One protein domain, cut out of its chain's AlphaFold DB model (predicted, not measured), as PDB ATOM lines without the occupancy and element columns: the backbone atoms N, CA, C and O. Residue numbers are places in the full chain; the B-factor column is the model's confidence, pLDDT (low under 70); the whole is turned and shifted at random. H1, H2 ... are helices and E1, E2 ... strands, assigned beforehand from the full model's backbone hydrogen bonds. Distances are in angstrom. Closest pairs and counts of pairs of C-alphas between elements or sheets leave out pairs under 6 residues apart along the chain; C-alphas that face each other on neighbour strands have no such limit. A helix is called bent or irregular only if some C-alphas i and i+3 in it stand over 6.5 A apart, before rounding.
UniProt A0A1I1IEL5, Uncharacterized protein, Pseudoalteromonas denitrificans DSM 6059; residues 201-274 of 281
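What this domain is: This is residues 201 to 274 of the 281 residues of an uncharacterized protein of Pseudoalteromonas denitrificans DSM 6059 (UniProt A0A1I1IEL5). Look first for one long, bent strand, E1, running through the middle of a rod-shaped model, with the short strand E2 paired along its first part and E3 along its last. At one end H4 crosses over E1 and folds back on H3 as a helical hairpin; H2 packs on E1 with its last residues and reaches toward the other end, where the short H1 sits. The printed part has 74 residues, with four named helices and three named strands in the order E1, H1, H2, E2, H3, H4, E3. The sheet runs E2, E1, E3 and is mixed; the class is mixed, helices and strands. The whole is loose, with a radius of gyration of the C-alphas of 15.2 A and spans of 46 by 23 by 17 A.

How they stand to each other: Begin at the inner strand E1, residues 201 to 210, which bends by 58 degrees at residue 205. Its residues 201 to 206 pair with E2, residues 235 to 239, antiparallel at 171 degrees; check N 203 and O 237, 2.8 A apart, within hydrogen-bond range. Its residues 207 to 210 pair with E3, residues 270 to 273, parallel at 38 degrees, with N 271 and O 207 2.9 A apart, within hydrogen-bond range. H4, residues 250 to 261, is on the sheet over E1, across the strands at 72 degrees to E1 on the local plane; its height over the sheet is 8.5 A, and the closest C-alphas, of Leu 203 and Phe 256, are 7.0 A apart. H3, residues 241 to 246, touches H4 in a hairpin, opposite ways at a shallow tilt of 16 degrees, closest at the C-alphas of Pro 241 and Phe 253, 5.3 A. On H2, residues 220 to 232, look to Ile 230, whose C-alpha is 5.9 A from that of Phe 208, the closest pair with E1. H1, residues 212 to 215, only grazes the sheet with residues 212 to 214. H2 and H4 are apart. Every O i to N i+4 pair is within hydrogen-bond range in H2, H3 and H4; H1 is too short for one.

Where its parts are: Find C-alpha 201 at (150.727, 175.560, 126.791); from there E1 runs 25.9 A to C-alpha 210. Find C-alpha 220 at (164.891, 198.045, 109.591), where H2 begins its 18.4 A; H4 measures 16.7 A and E2 13.3 A. E3 ends at C-alpha 273, (160.772, 181.887, 102.901).

The domain as a whole: The C-alphas farthest apart, of Gly 217 and Lys 246, are 47.3 A from each other. The printed part has no cut and no long link; the link from H4 to E3 is short, and residues 260 to 265 stand free. Mean pLDDT of the printed part is 89.7, and residues 264 to 265 are under 70.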
ATOM      1  N   LYS A 201     149.441 175.034 127.247       93.31
ATOM      2  CA  LYS A 201     150.727 175.560 126.791       93.31
ATOM      3  C   LYS A 201     150.637 175.967 125.324       93.31
ATOM      4  O   LYS A 201     149.819 175.453 124.558       93.31
ATOM      5  N   MET A 202     151.494 176.906 124.944       92.62
ATOM      6  CA  MET A 202     151.728 177.251 123.548       92.62
ATOM      7  C   MET A 202     152.885 176.399 123.031       92.62
ATOM      8  O   MET A 202     153.949 176.371 123.644       92.62
ATOM      9  N   LEU A 203     152.683 175.724 121.904       92.12
ATOM     10  CA  LEU A 203     153.692 174.888 121.268       92.12
ATOM     11  C   LEU A 203     153.887 175.317 119.820       92.12
ATOM     12  O   LEU A 203     152.969 175.207 119.005       92.12
ATOM     13  N   VAL A 204     155.095 175.753 119.474       91.12
ATOM     14  CA  VAL A 204     155.453 175.995 118.074       91.12
ATOM     15  C   VAL A 204     155.682 174.642 117.402       91.12
ATOM     16  O   VAL A 204     156.548 173.868 117.812       91.12
ATOM     17  N   LEU A 205     154.870 174.324 116.397       91.25
ATOM     18  CA  LEU A 205     154.966 173.087 115.615       91.25
ATOM     19  C   LEU A 205     155.852 173.270 114.390       91.25
ATOM     20  O   LEU A 205     156.549 172.343 113.982       91.25
ATOM     21  N   LYS A 206     155.816 174.465 113.805       91.06
ATOM     22  CA  LYS A 206     156.577 174.806 112.614       91.06
ATOM     23  C   LYS A 206     156.881 176.288 112.600       91.06
ATOM     24  O   LYS A 206     155.975 177.102 112.762       91.06
ATOM     25  N   GLN A 207     158.136 176.612 112.335       90.56
ATOM     26  CA  GLN A 207     158.611 177.981 112.249       90.56
ATOM     27  C   GLN A 207     158.960 178.327 110.804       90.56
ATOM     28  O   GLN A 207     159.397 177.480 110.016       90.56
ATOM     29  N   PHE A 208     158.766 179.588 110.447       88.31
ATOM     30  CA  PHE A 208     159.255 180.129 109.192       88.31
ATOM     31  C   PHE A 208     160.310 181.195 109.459       88.31
ATOM     32  O   PHE A 208     160.235 181.927 110.442       88.31
ATOM     33  N   GLU A 209     161.289 181.281 108.566       88.06
ATOM     34  CA  GLU A 209     162.368 182.262 108.646       88.06
ATOM     35  C   GLU A 209     162.534 182.981 107.310       88.06
ATOM     36  O   GLU A 209     162.340 182.401 106.236       88.06
ATOM     37  N   ALA A 210     162.893 184.260 107.365       86.06
ATOM     38  CA  ALA A 210     163.208 185.024 106.170       86.06
ATOM     39  C   ALA A 210     164.570 184.596 105.623       86.06
ATOM     40  O   ALA A 210     165.557 184.576 106.349       86.06
ATOM     41  N   SER A 211     164.648 184.307 104.325       89.06
ATOM     42  CA  SER A 211     165.954 184.158 103.676       89.06
ATOM     43  C   SER A 211     166.698 185.497 103.607       89.06
ATOM     44  O   SER A 211     166.080 186.544 103.402       89.06
ATOM     45  N   ASP A 212     168.030 185.460 103.647       87.94
ATOM     46  CA  ASP A 212     168.873 186.653 103.466       87.94
ATOM     47  C   ASP A 212     168.538 187.414 102.177       87.94
ATOM     48  O   ASP A 212     168.549 188.643 102.136       87.94
ATOM     49  N   ALA A 213     168.180 186.685 101.116       88.00
ATOM     50  CA  ALA A 213     167.768 187.261  99.841       88.00
ATOM     51  C   ALA A 213     166.492 188.115  99.952       88.00
ATOM     52  O   ALA A 213     166.374 189.119  99.253       88.00
ATOM     53  N   LEU A 214     165.556 187.740 100.830       88.00
ATOM     54  CA  LEU A 214     164.317 188.483 101.072       88.00
ATOM     55  C   LEU A 214     164.568 189.771 101.877       88.00
ATOM     56  O   LEU A 214     163.883 190.775 101.664       88.00
ATOM     57  N   LEU A 215     165.555 189.744 102.778       89.06
ATOM     58  CA  LEU A 215     165.904 190.864 103.659       89.06
ATOM     59  C   LEU A 215     166.910 191.843 103.033       89.06
ATOM     60  O   LEU A 215     167.009 192.995 103.459       89.06
ATOM     61  N   LYS A 216     167.659 191.412 102.014       91.25
ATOM     62  CA  LYS A 216     168.709 192.220 101.387       91.25
ATOM     63  C   LYS A 216     168.156 193.538 100.830       91.25
ATOM     64  O   LYS A 216     167.243 193.555 100.010       91.25
ATOM     65  N   GLY A 217     168.754 194.651 101.259       88.94
ATOM     66  CA  GLY A 217     168.379 196.001 100.818       88.94
ATOM     67  C   GLY A 217     167.090 196.549 101.442       88.94
ATOM     68  O   GLY A 217     166.609 197.589 100.996       88.94
ATOM     69  N   LYS A 218     166.519 195.873 102.448       91.00
ATOM     70  CA  LYS A 218     165.364 196.359 103.214       91.00
ATOM     71  C   LYS A 218     165.802 197.273 104.355       91.00
ATOM     72  O   LYS A 218     166.866 197.090 104.943       91.00
ATOM     73  N   THR A 219     164.967 198.253 104.687       93.69
ATOM     74  CA  THR A 219     165.159 199.073 105.893       93.69
ATOM     75  C   THR A 219     164.776 198.286 107.146       93.69
ATOM     76  O   THR A 219     164.012 197.325 107.063       93.69
ATOM     77  N   LEU A 220     165.238 198.710 108.328       91.31
ATOM     78  CA  LEU A 220     164.891 198.045 109.591       91.31
ATOM     79  C   LEU A 220     163.370 197.931 109.795       91.31
ATOM     80  O   LEU A 220     162.878 196.866 110.154       91.31
ATOM     81  N   SER A 221     162.611 198.988 109.491       92.38
ATOM     82  CA  SER A 221     161.145 198.962 109.569       92.38
ATOM     83  C   SER A 221     160.533 197.908 108.640       92.38
ATOM     84  O   SER A 221     159.603 197.212 109.029       92.38
ATOM     85  N   GLN A 222     161.070 197.753 107.426       88.69
ATOM     86  CA  GLN A 222     160.614 196.729 106.483       88.69
ATOM     87  C   GLN A 222     160.986 195.322 106.950       88.69
ATOM     88  O   GLN A 222     160.170 194.417 106.814       88.69
ATOM     89  N   VAL A 223     162.181 195.138 107.519       89.56
ATOM     90  CA  VAL A 223     162.596 193.859 108.111       89.56
ATOM     91  C   VAL A 223     161.636 193.466 109.230       89.56
ATOM     92  O   VAL A 223     161.138 192.350 109.210       89.56
ATOM     93  N   ILE A 224     161.296 194.382 110.142       88.88
ATOM     94  CA  ILE A 224     160.339 194.112 111.228       88.88
ATOM     95  C   ILE A 224     158.976 193.681 110.669       88.88
ATOM     96  O   ILE A 224     158.420 192.685 111.123       88.88
ATOM     97  N   ILE A 225     158.457 194.382 109.654       90.19
ATOM     98  CA  ILE A 225     157.177 194.027 109.017       90.19
ATOM     99  C   ILE A 225     157.241 192.623 108.399       90.19
ATOM    100  O   ILE A 225     156.341 191.819 108.625       90.19
ATOM    101  N   ILE A 226     158.307 192.314 107.652       87.38
ATOM    102  CA  ILE A 226     158.498 191.004 107.010       87.38
ATOM    103  C   ILE A 226     158.596 189.900 108.070       87.38
ATOM    104  O   ILE A 226     157.938 188.872 107.941       87.38
ATOM    105  N   THR A 227     159.385 190.104 109.125       86.50
ATOM    106  CA  THR A 227     159.558 189.116 110.195       86.50
ATOM    107  C   THR A 227     158.256 188.875 110.954       86.50
ATOM    108  O   THR A 227     157.939 187.724 111.236       86.50
ATOM    109  N   ASN A 228     157.460 189.917 111.216       88.00
ATOM    110  CA  ASN A 228     156.147 189.763 111.846       88.00
ATOM    111  C   ASN A 228     155.192 188.954 110.958       88.00
ATOM    112  O   ASN A 228     154.605 187.985 111.423       88.00
ATOM    113  N   GLN A 229     155.117 189.270 109.661       87.81
ATOM    114  CA  GLN A 229     154.299 188.504 108.712       87.81
ATOM    115  C   GLN A 229     154.721 187.033 108.632       87.81
ATOM    116  O   GLN A 229     153.879 186.149 108.524       87.81
ATOM    117  N   ILE A 230     156.024 186.755 108.691       86.44
ATOM    118  CA  ILE A 230     156.556 185.388 108.699       86.44
ATOM    119  C   ILE A 230     156.250 184.682 110.024       86.44
ATOM    120  O   ILE A 230     155.914 183.498 110.019       86.44
ATOM    121  N   SER A 231     156.324 185.396 111.148       84.81
ATOM    122  CA  SER A 231     155.934 184.873 112.458       84.81
ATOM    123  C   SER A 231     154.467 184.443 112.458       84.81
ATOM    124  O   SER A 231     154.171 183.332 112.891       84.81
ATOM    125  N   ASP A 232     153.576 185.252 111.880       86.94
ATOM    126  CA  ASP A 232     152.140 184.954 111.765       86.94
ATOM    127  C   ASP A 232     151.844 183.723 110.890       86.94
ATOM    128  O   ASP A 232     150.790 183.101 111.012       86.94
ATOM    129  N   MET A 233     152.775 183.335 110.010       86.44
ATOM    130  CA  MET A 233     152.667 182.107 109.215       86.44
ATOM    131  C   MET A 233     153.056 180.845 109.994       86.44
ATOM    132  O   MET A 233     152.826 179.739 109.498       86.44
ATOM    133  N   SER A 234     153.680 180.984 111.166       88.19
ATOM    134  CA  SER A 234     154.127 179.847 111.973       88.19
ATOM    135  C   SER A 234     152.946 179.022 112.463       88.19
ATOM    136  O   SER A 234     151.885 179.537 112.812       88.19
ATOM    137  N   GLU A 235     153.132 177.707 112.491       91.31
ATOM    138  CA  GLU A 235     152.104 176.800 112.978       91.31
ATOM    139  C   GLU A 235     152.270 176.641 114.485       91.31
ATOM    140  O   GLU A 235     153.291 176.139 114.961       91.31
ATOM    141  N   VAL A 236     151.259 177.077 115.230       92.75
ATOM    142  CA  VAL A 236     151.250 177.058 116.691       92.75
ATOM    143  C   VAL A 236     150.045 176.266 117.176       92.75
ATOM    144  O   VAL A 236     148.925 176.442 116.693       92.75
ATOM    145  N   TYR A 237     150.270 175.398 118.155       95.12
ATOM    146  CA  TYR A 237     149.213 174.739 118.905       95.12
ATOM    147  C   TYR A 237     149.037 175.419 120.262       95.12
ATOM    148  O   TYR A 237     150.009 175.627 120.982       95.12
ATOM    149  N   ASN A 238     147.793 175.737 120.615       95.62
ATOM    150  CA  ASN A 238     147.427 176.286 121.917       95.62
ATOM    151  C   ASN A 238     146.491 175.296 122.611       95.62
ATOM    152  O   ASN A 238     145.380 175.066 122.136       95.62
ATOM    153  N   GLY A 239     146.943 174.702 123.712       96.25
ATOM    154  CA  GLY A 239     146.162 173.726 124.473       96.25
ATOM    155  C   GLY A 239     147.042 172.881 125.385       96.25
ATOM    156  O   GLY A 239     148.253 173.083 125.450       96.25
ATOM    157  N   SER A 240     146.442 171.932 126.097       97.12
ATOM    158  CA  SER A 240     147.210 170.978 126.900       97.12
ATOM    159  C   SER A 240     147.659 169.770 126.059       97.12
ATOM    160  O   SER A 240     147.046 169.476 125.019       97.12
ATOM    161  N   PRO A 241     148.702 169.031 126.483       97.69
ATOM    162  CA  PRO A 241     149.071 167.772 125.842       97.69
ATOM    163  C   PRO A 241     147.911 166.776 125.794       97.69
ATOM    164  O   PRO A 241     147.714 166.111 124.775       97.69
ATOM    165  N   ILE A 242     147.092 166.696 126.849       97.19
ATOM    166  CA  ILE A 242     145.974 165.753 126.851       97.19
ATOM    167  C   ILE A 242     144.876 166.130 125.851       97.19
ATOM    168  O   ILE A 242     144.269 165.246 125.245       97.19
ATOM    169  N   ASP A 243     144.656 167.425 125.609       97.06
ATOM    170  CA  ASP A 243     143.717 167.873 124.577       97.06
ATOM    171  C   ASP A 243     144.170 167.426 123.188       97.06
ATOM    172  O   ASP A 243     143.339 166.986 122.393       97.06
ATOM    173  N   ALA A 244     145.482 167.457 122.920       97.19
ATOM    174  CA  ALA A 244     146.040 166.997 121.652       97.19
ATOM    175  C   ALA A 244     145.735 165.509 121.415       97.19
ATOM    176  O   ALA A 244     145.323 165.140 120.314       97.19
ATOM    177  N   LEU A 245     145.856 164.669 122.449       97.00
ATOM    178  CA  LEU A 245     145.488 163.252 122.368       97.00
ATOM    179  C   LEU A 245     143.983 163.055 122.156       97.00
ATOM    180  O   LEU A 245     143.590 162.280 121.283       97.00
ATOM    181  N   LYS A 246     143.134 163.793 122.885       96.06
ATOM    182  CA  LYS A 246     141.667 163.700 122.761       96.06
ATOM    183  C   LYS A 246     141.163 164.012 121.351       96.06
ATOM    184  O   LYS A 246     140.202 163.393 120.901       96.06
ATOM    185  N   ILE A 247     141.809 164.943 120.645       95.94
ATOM    186  CA  ILE A 247     141.466 165.300 119.256       95.94
ATOM    187  C   ILE A 247     142.266 164.510 118.204       95.94
ATOM    188  O   ILE A 247     142.193 164.822 117.016       95.94
ATOM    189  N   GLY A 248     143.049 163.507 118.617       95.44
ATOM    190  CA  GLY A 248     143.805 162.629 117.720       95.44
ATOM    191  C   GLY A 248     145.078 163.238 117.119       95.44
ATOM    192  O   GLY A 248     145.641 162.676 116.179       95.44
ATOM    193  N   LYS A 249     145.573 164.366 117.640       96.25
ATOM    194  CA  LYS A 249     146.830 165.003 117.212       96.25
ATOM    195  C   LYS A 249     148.038 164.409 117.947       96.25
ATOM    196  O   LYS A 249     148.715 165.085 118.718       96.25
ATOM    197  N   ILE A 250     148.331 163.142 117.664       96.50
ATOM    198  CA  ILE A 250     149.421 162.376 118.297       96.50
ATOM    199  C   ILE A 250     150.790 163.057 118.120       96.50
ATOM    200  O   ILE A 250     151.566 163.150 119.065       96.50
ATOM    201  N   GLU A 251     151.080 163.599 116.935       95.25
ATOM    202  CA  GLU A 251     152.365 164.266 116.667       95.25
ATOM    203  C   GLU A 251     152.553 165.554 117.486       95.25
ATOM    204  O   GLU A 251     153.667 165.879 117.886       95.25
ATOM    205  N   VAL A 252     151.460 166.252 117.816       95.88
ATOM    206  CA  VAL A 252     151.499 167.418 118.713       95.88
ATOM    207  C   VAL A 252     151.823 166.983 120.140       95.88
ATOM    208  O   VAL A 252     152.628 167.628 120.807       95.88
ATOM    209  N   PHE A 253     151.251 165.867 120.603       97.00
ATOM    210  CA  PHE A 253     151.589 165.306 121.910       97.00
ATOM    211  C   PHE A 253     153.070 164.918 121.997       97.00
ATOM    212  O   PHE A 253     153.753 165.316 122.936       97.00
ATOM    213  N   LYS A 254     153.595 164.200 120.996       94.81
ATOM    214  CA  LYS A 254     155.024 163.845 120.943       94.81
ATOM    215  C   LYS A 254     155.910 165.086 120.984       94.81
ATOM    216  O   LYS A 254     156.873 165.126 121.742       94.81
ATOM    217  N   ALA A 255     155.533 166.120 120.237       93.62
ATOM    218  CA  ALA A 255     156.235 167.390 120.241       93.62
ATOM    219  C   ALA A 255     156.219 168.073 121.623       93.62
ATOM    220  O   ALA A 255     157.249 168.606 122.019       93.62
ATOM    221  N   PHE A 256     155.114 168.014 122.377       95.12
ATOM    222  CA  PHE A 256     155.080 168.468 123.776       95.12
ATOM    223  C   PHE A 256     156.016 167.666 124.680       95.12
ATOM    224  O   PHE A 256     156.687 168.249 125.526       95.12
ATOM    225  N   VAL A 257     156.049 166.341 124.527       94.00
ATOM    226  CA  VAL A 257     156.923 165.475 125.330       94.00
ATOM    227  C   VAL A 257     158.390 165.779 125.042       94.00
ATOM    228  O   VAL A 257     159.186 165.905 125.968       94.00
ATOM    229  N   ASP A 258     158.754 165.938 123.773       92.12
ATOM    230  CA  ASP A 258     160.127 166.267 123.396       92.12
ATOM    231  C   ASP A 258     160.525 167.673 123.846       92.12
ATOM    232  O   ASP A 258     161.664 167.863 124.259       92.12
ATOM    233  N   ASP A 259     159.596 168.629 123.820       91.06
ATOM    234  CA  ASP A 259     159.798 169.975 124.363       91.06
ATOM    235  C   ASP A 259     160.028 169.928 125.872       91.06
ATOM    236  O   ASP A 259     160.967 170.528 126.376       91.06
ATOM    237  N   TRP A 260     159.222 169.151 126.596       91.56
ATOM    238  CA  TRP A 260     159.320 169.054 128.047       91.56
ATOM    239  C   TRP A 260     160.599 168.362 128.512       91.56
ATOM    240  O   TRP A 260     161.240 168.836 129.447       91.56
ATOM    241  N   LEU A 261     160.987 167.273 127.845       89.44
ATOM    242  CA  LEU A 261     162.165 166.490 128.217       89.44
ATOM    243  C   LEU A 261     163.472 167.057 127.647       89.44
ATOM    244  O   LEU A 261     164.531 166.794 128.205       89.44
ATOM    245  N   ASN A 262     163.414 167.831 126.557       85.25
ATOM    246  CA  ASN A 262     164.590 168.345 125.851       85.25
ATOM    247  C   ASN A 262     164.447 169.836 125.485       85.25
ATOM    248  O   ASN A 262     164.713 170.207 124.339       85.25
ATOM    249  N   GLN A 263     164.039 170.686 126.437       70.50
ATOM    250  CA  GLN A 263     163.727 172.113 126.208       70.50
ATOM    251  C   GLN A 263     164.775 172.862 125.366       70.50
ATOM    252  O   GLN A 263     164.418 173.656 124.502       70.50
ATOM    253  N   GLU A 264     166.066 172.585 125.559       62.97
ATOM    254  CA  GLU A 264     167.147 173.270 124.832       62.97
ATOM    255  C   GLU A 264     167.488 172.647 123.468       62.97
ATOM    256  O   GLU A 264     168.171 173.263 122.652       62.97
ATOM    257  N   GLN A 265     167.046 171.415 123.204       68.44
ATOM    258  CA  GLN A 265     167.487 170.627 122.046       68.44
ATOM    259  C   GLN A 265     166.364 170.290 121.067       68.44
ATOM    260  O   GLN A 265     166.628 169.699 120.011       68.44
ATOM    261  N   ARG A 266     165.113 170.649 121.375       78.12
ATOM    262  CA  ARG A 266     164.005 170.388 120.462       78.12
ATOM    263  C   ARG A 266     164.197 171.172 119.164       78.12
ATOM    264  O   ARG A 266     164.118 172.396 119.114       78.12
ATOM    265  N   LYS A 267     164.385 170.436 118.069       75.44
ATOM    266  CA  LYS A 267     164.459 171.002 116.721       75.44
ATOM    267  C   LYS A 267     163.050 171.252 116.201       75.44
ATOM    268  O   LYS A 267     162.387 170.327 115.733       75.44
ATOM    269  N   VAL A 268     162.596 172.498 116.275       82.88
ATOM    270  CA  VAL A 268     161.373 172.922 115.587       82.88
ATOM    271  C   VAL A 268     161.641 172.891 114.076       82.88
ATOM    272  O   VAL A 268     162.647 173.439 113.627       82.88
ATOM    273  N   PRO A 269     160.789 172.239 113.264       84.69
ATOM    274  CA  PRO A 269     160.910 172.292 111.814       84.69
ATOM    275  C   PRO A 269     160.854 173.737 111.302       84.69
ATOM    276  O   PRO A 269     159.807 174.385 111.362       84.69
ATOM    277  N   THR A 270     161.971 174.214 110.750       86.56
ATOM    278  CA  THR A 270     162.098 175.563 110.189       86.56
ATOM    279  C   THR A 270     162.048 175.526 108.666       86.56
ATOM    280  O   THR A 270     162.747 174.737 108.026       86.56
ATOM    281  N   LYS A 271     161.236 176.396 108.058       87.50
ATOM    282  CA  LYS A 271     161.185 176.568 106.600       87.50
ATOM    283  C   LYS A 271     161.560 177.992 106.198       87.50
ATOM    284  O   LYS A 271     160.906 178.952 106.590       87.50
ATOM    285  N   LEU A 272     162.569 178.109 105.338       87.12
ATOM    286  CA  LEU A 272     162.989 179.388 104.773       87.12
ATOM    287  C   LEU A 272     161.991 179.892 103.726       87.12
ATOM    288  O   LEU A 272     161.582 179.158 102.820       87.12
ATOM    289  N   ILE A 273     161.635 181.169 103.834       87.19
ATOM    290  CA  ILE A 273     160.772 181.887 102.901       87.19
ATOM    291  C   ILE A 273     161.629 182.840 102.062       87.19
ATOM    292  O   ILE A 273     162.334 183.714 102.572       87.19
ATOM    293  N   SER A 274     161.546 182.678 100.741       83.81
ATOM    294  CA  SER A 274     162.212 183.544  99.760       83.81
ATOM    295  C   SER A 274     161.294 184.601  99.148       83.81
ATOM    296  O   SER A 274     161.782 185.551  98.542       83.81
TER     297      SER A 274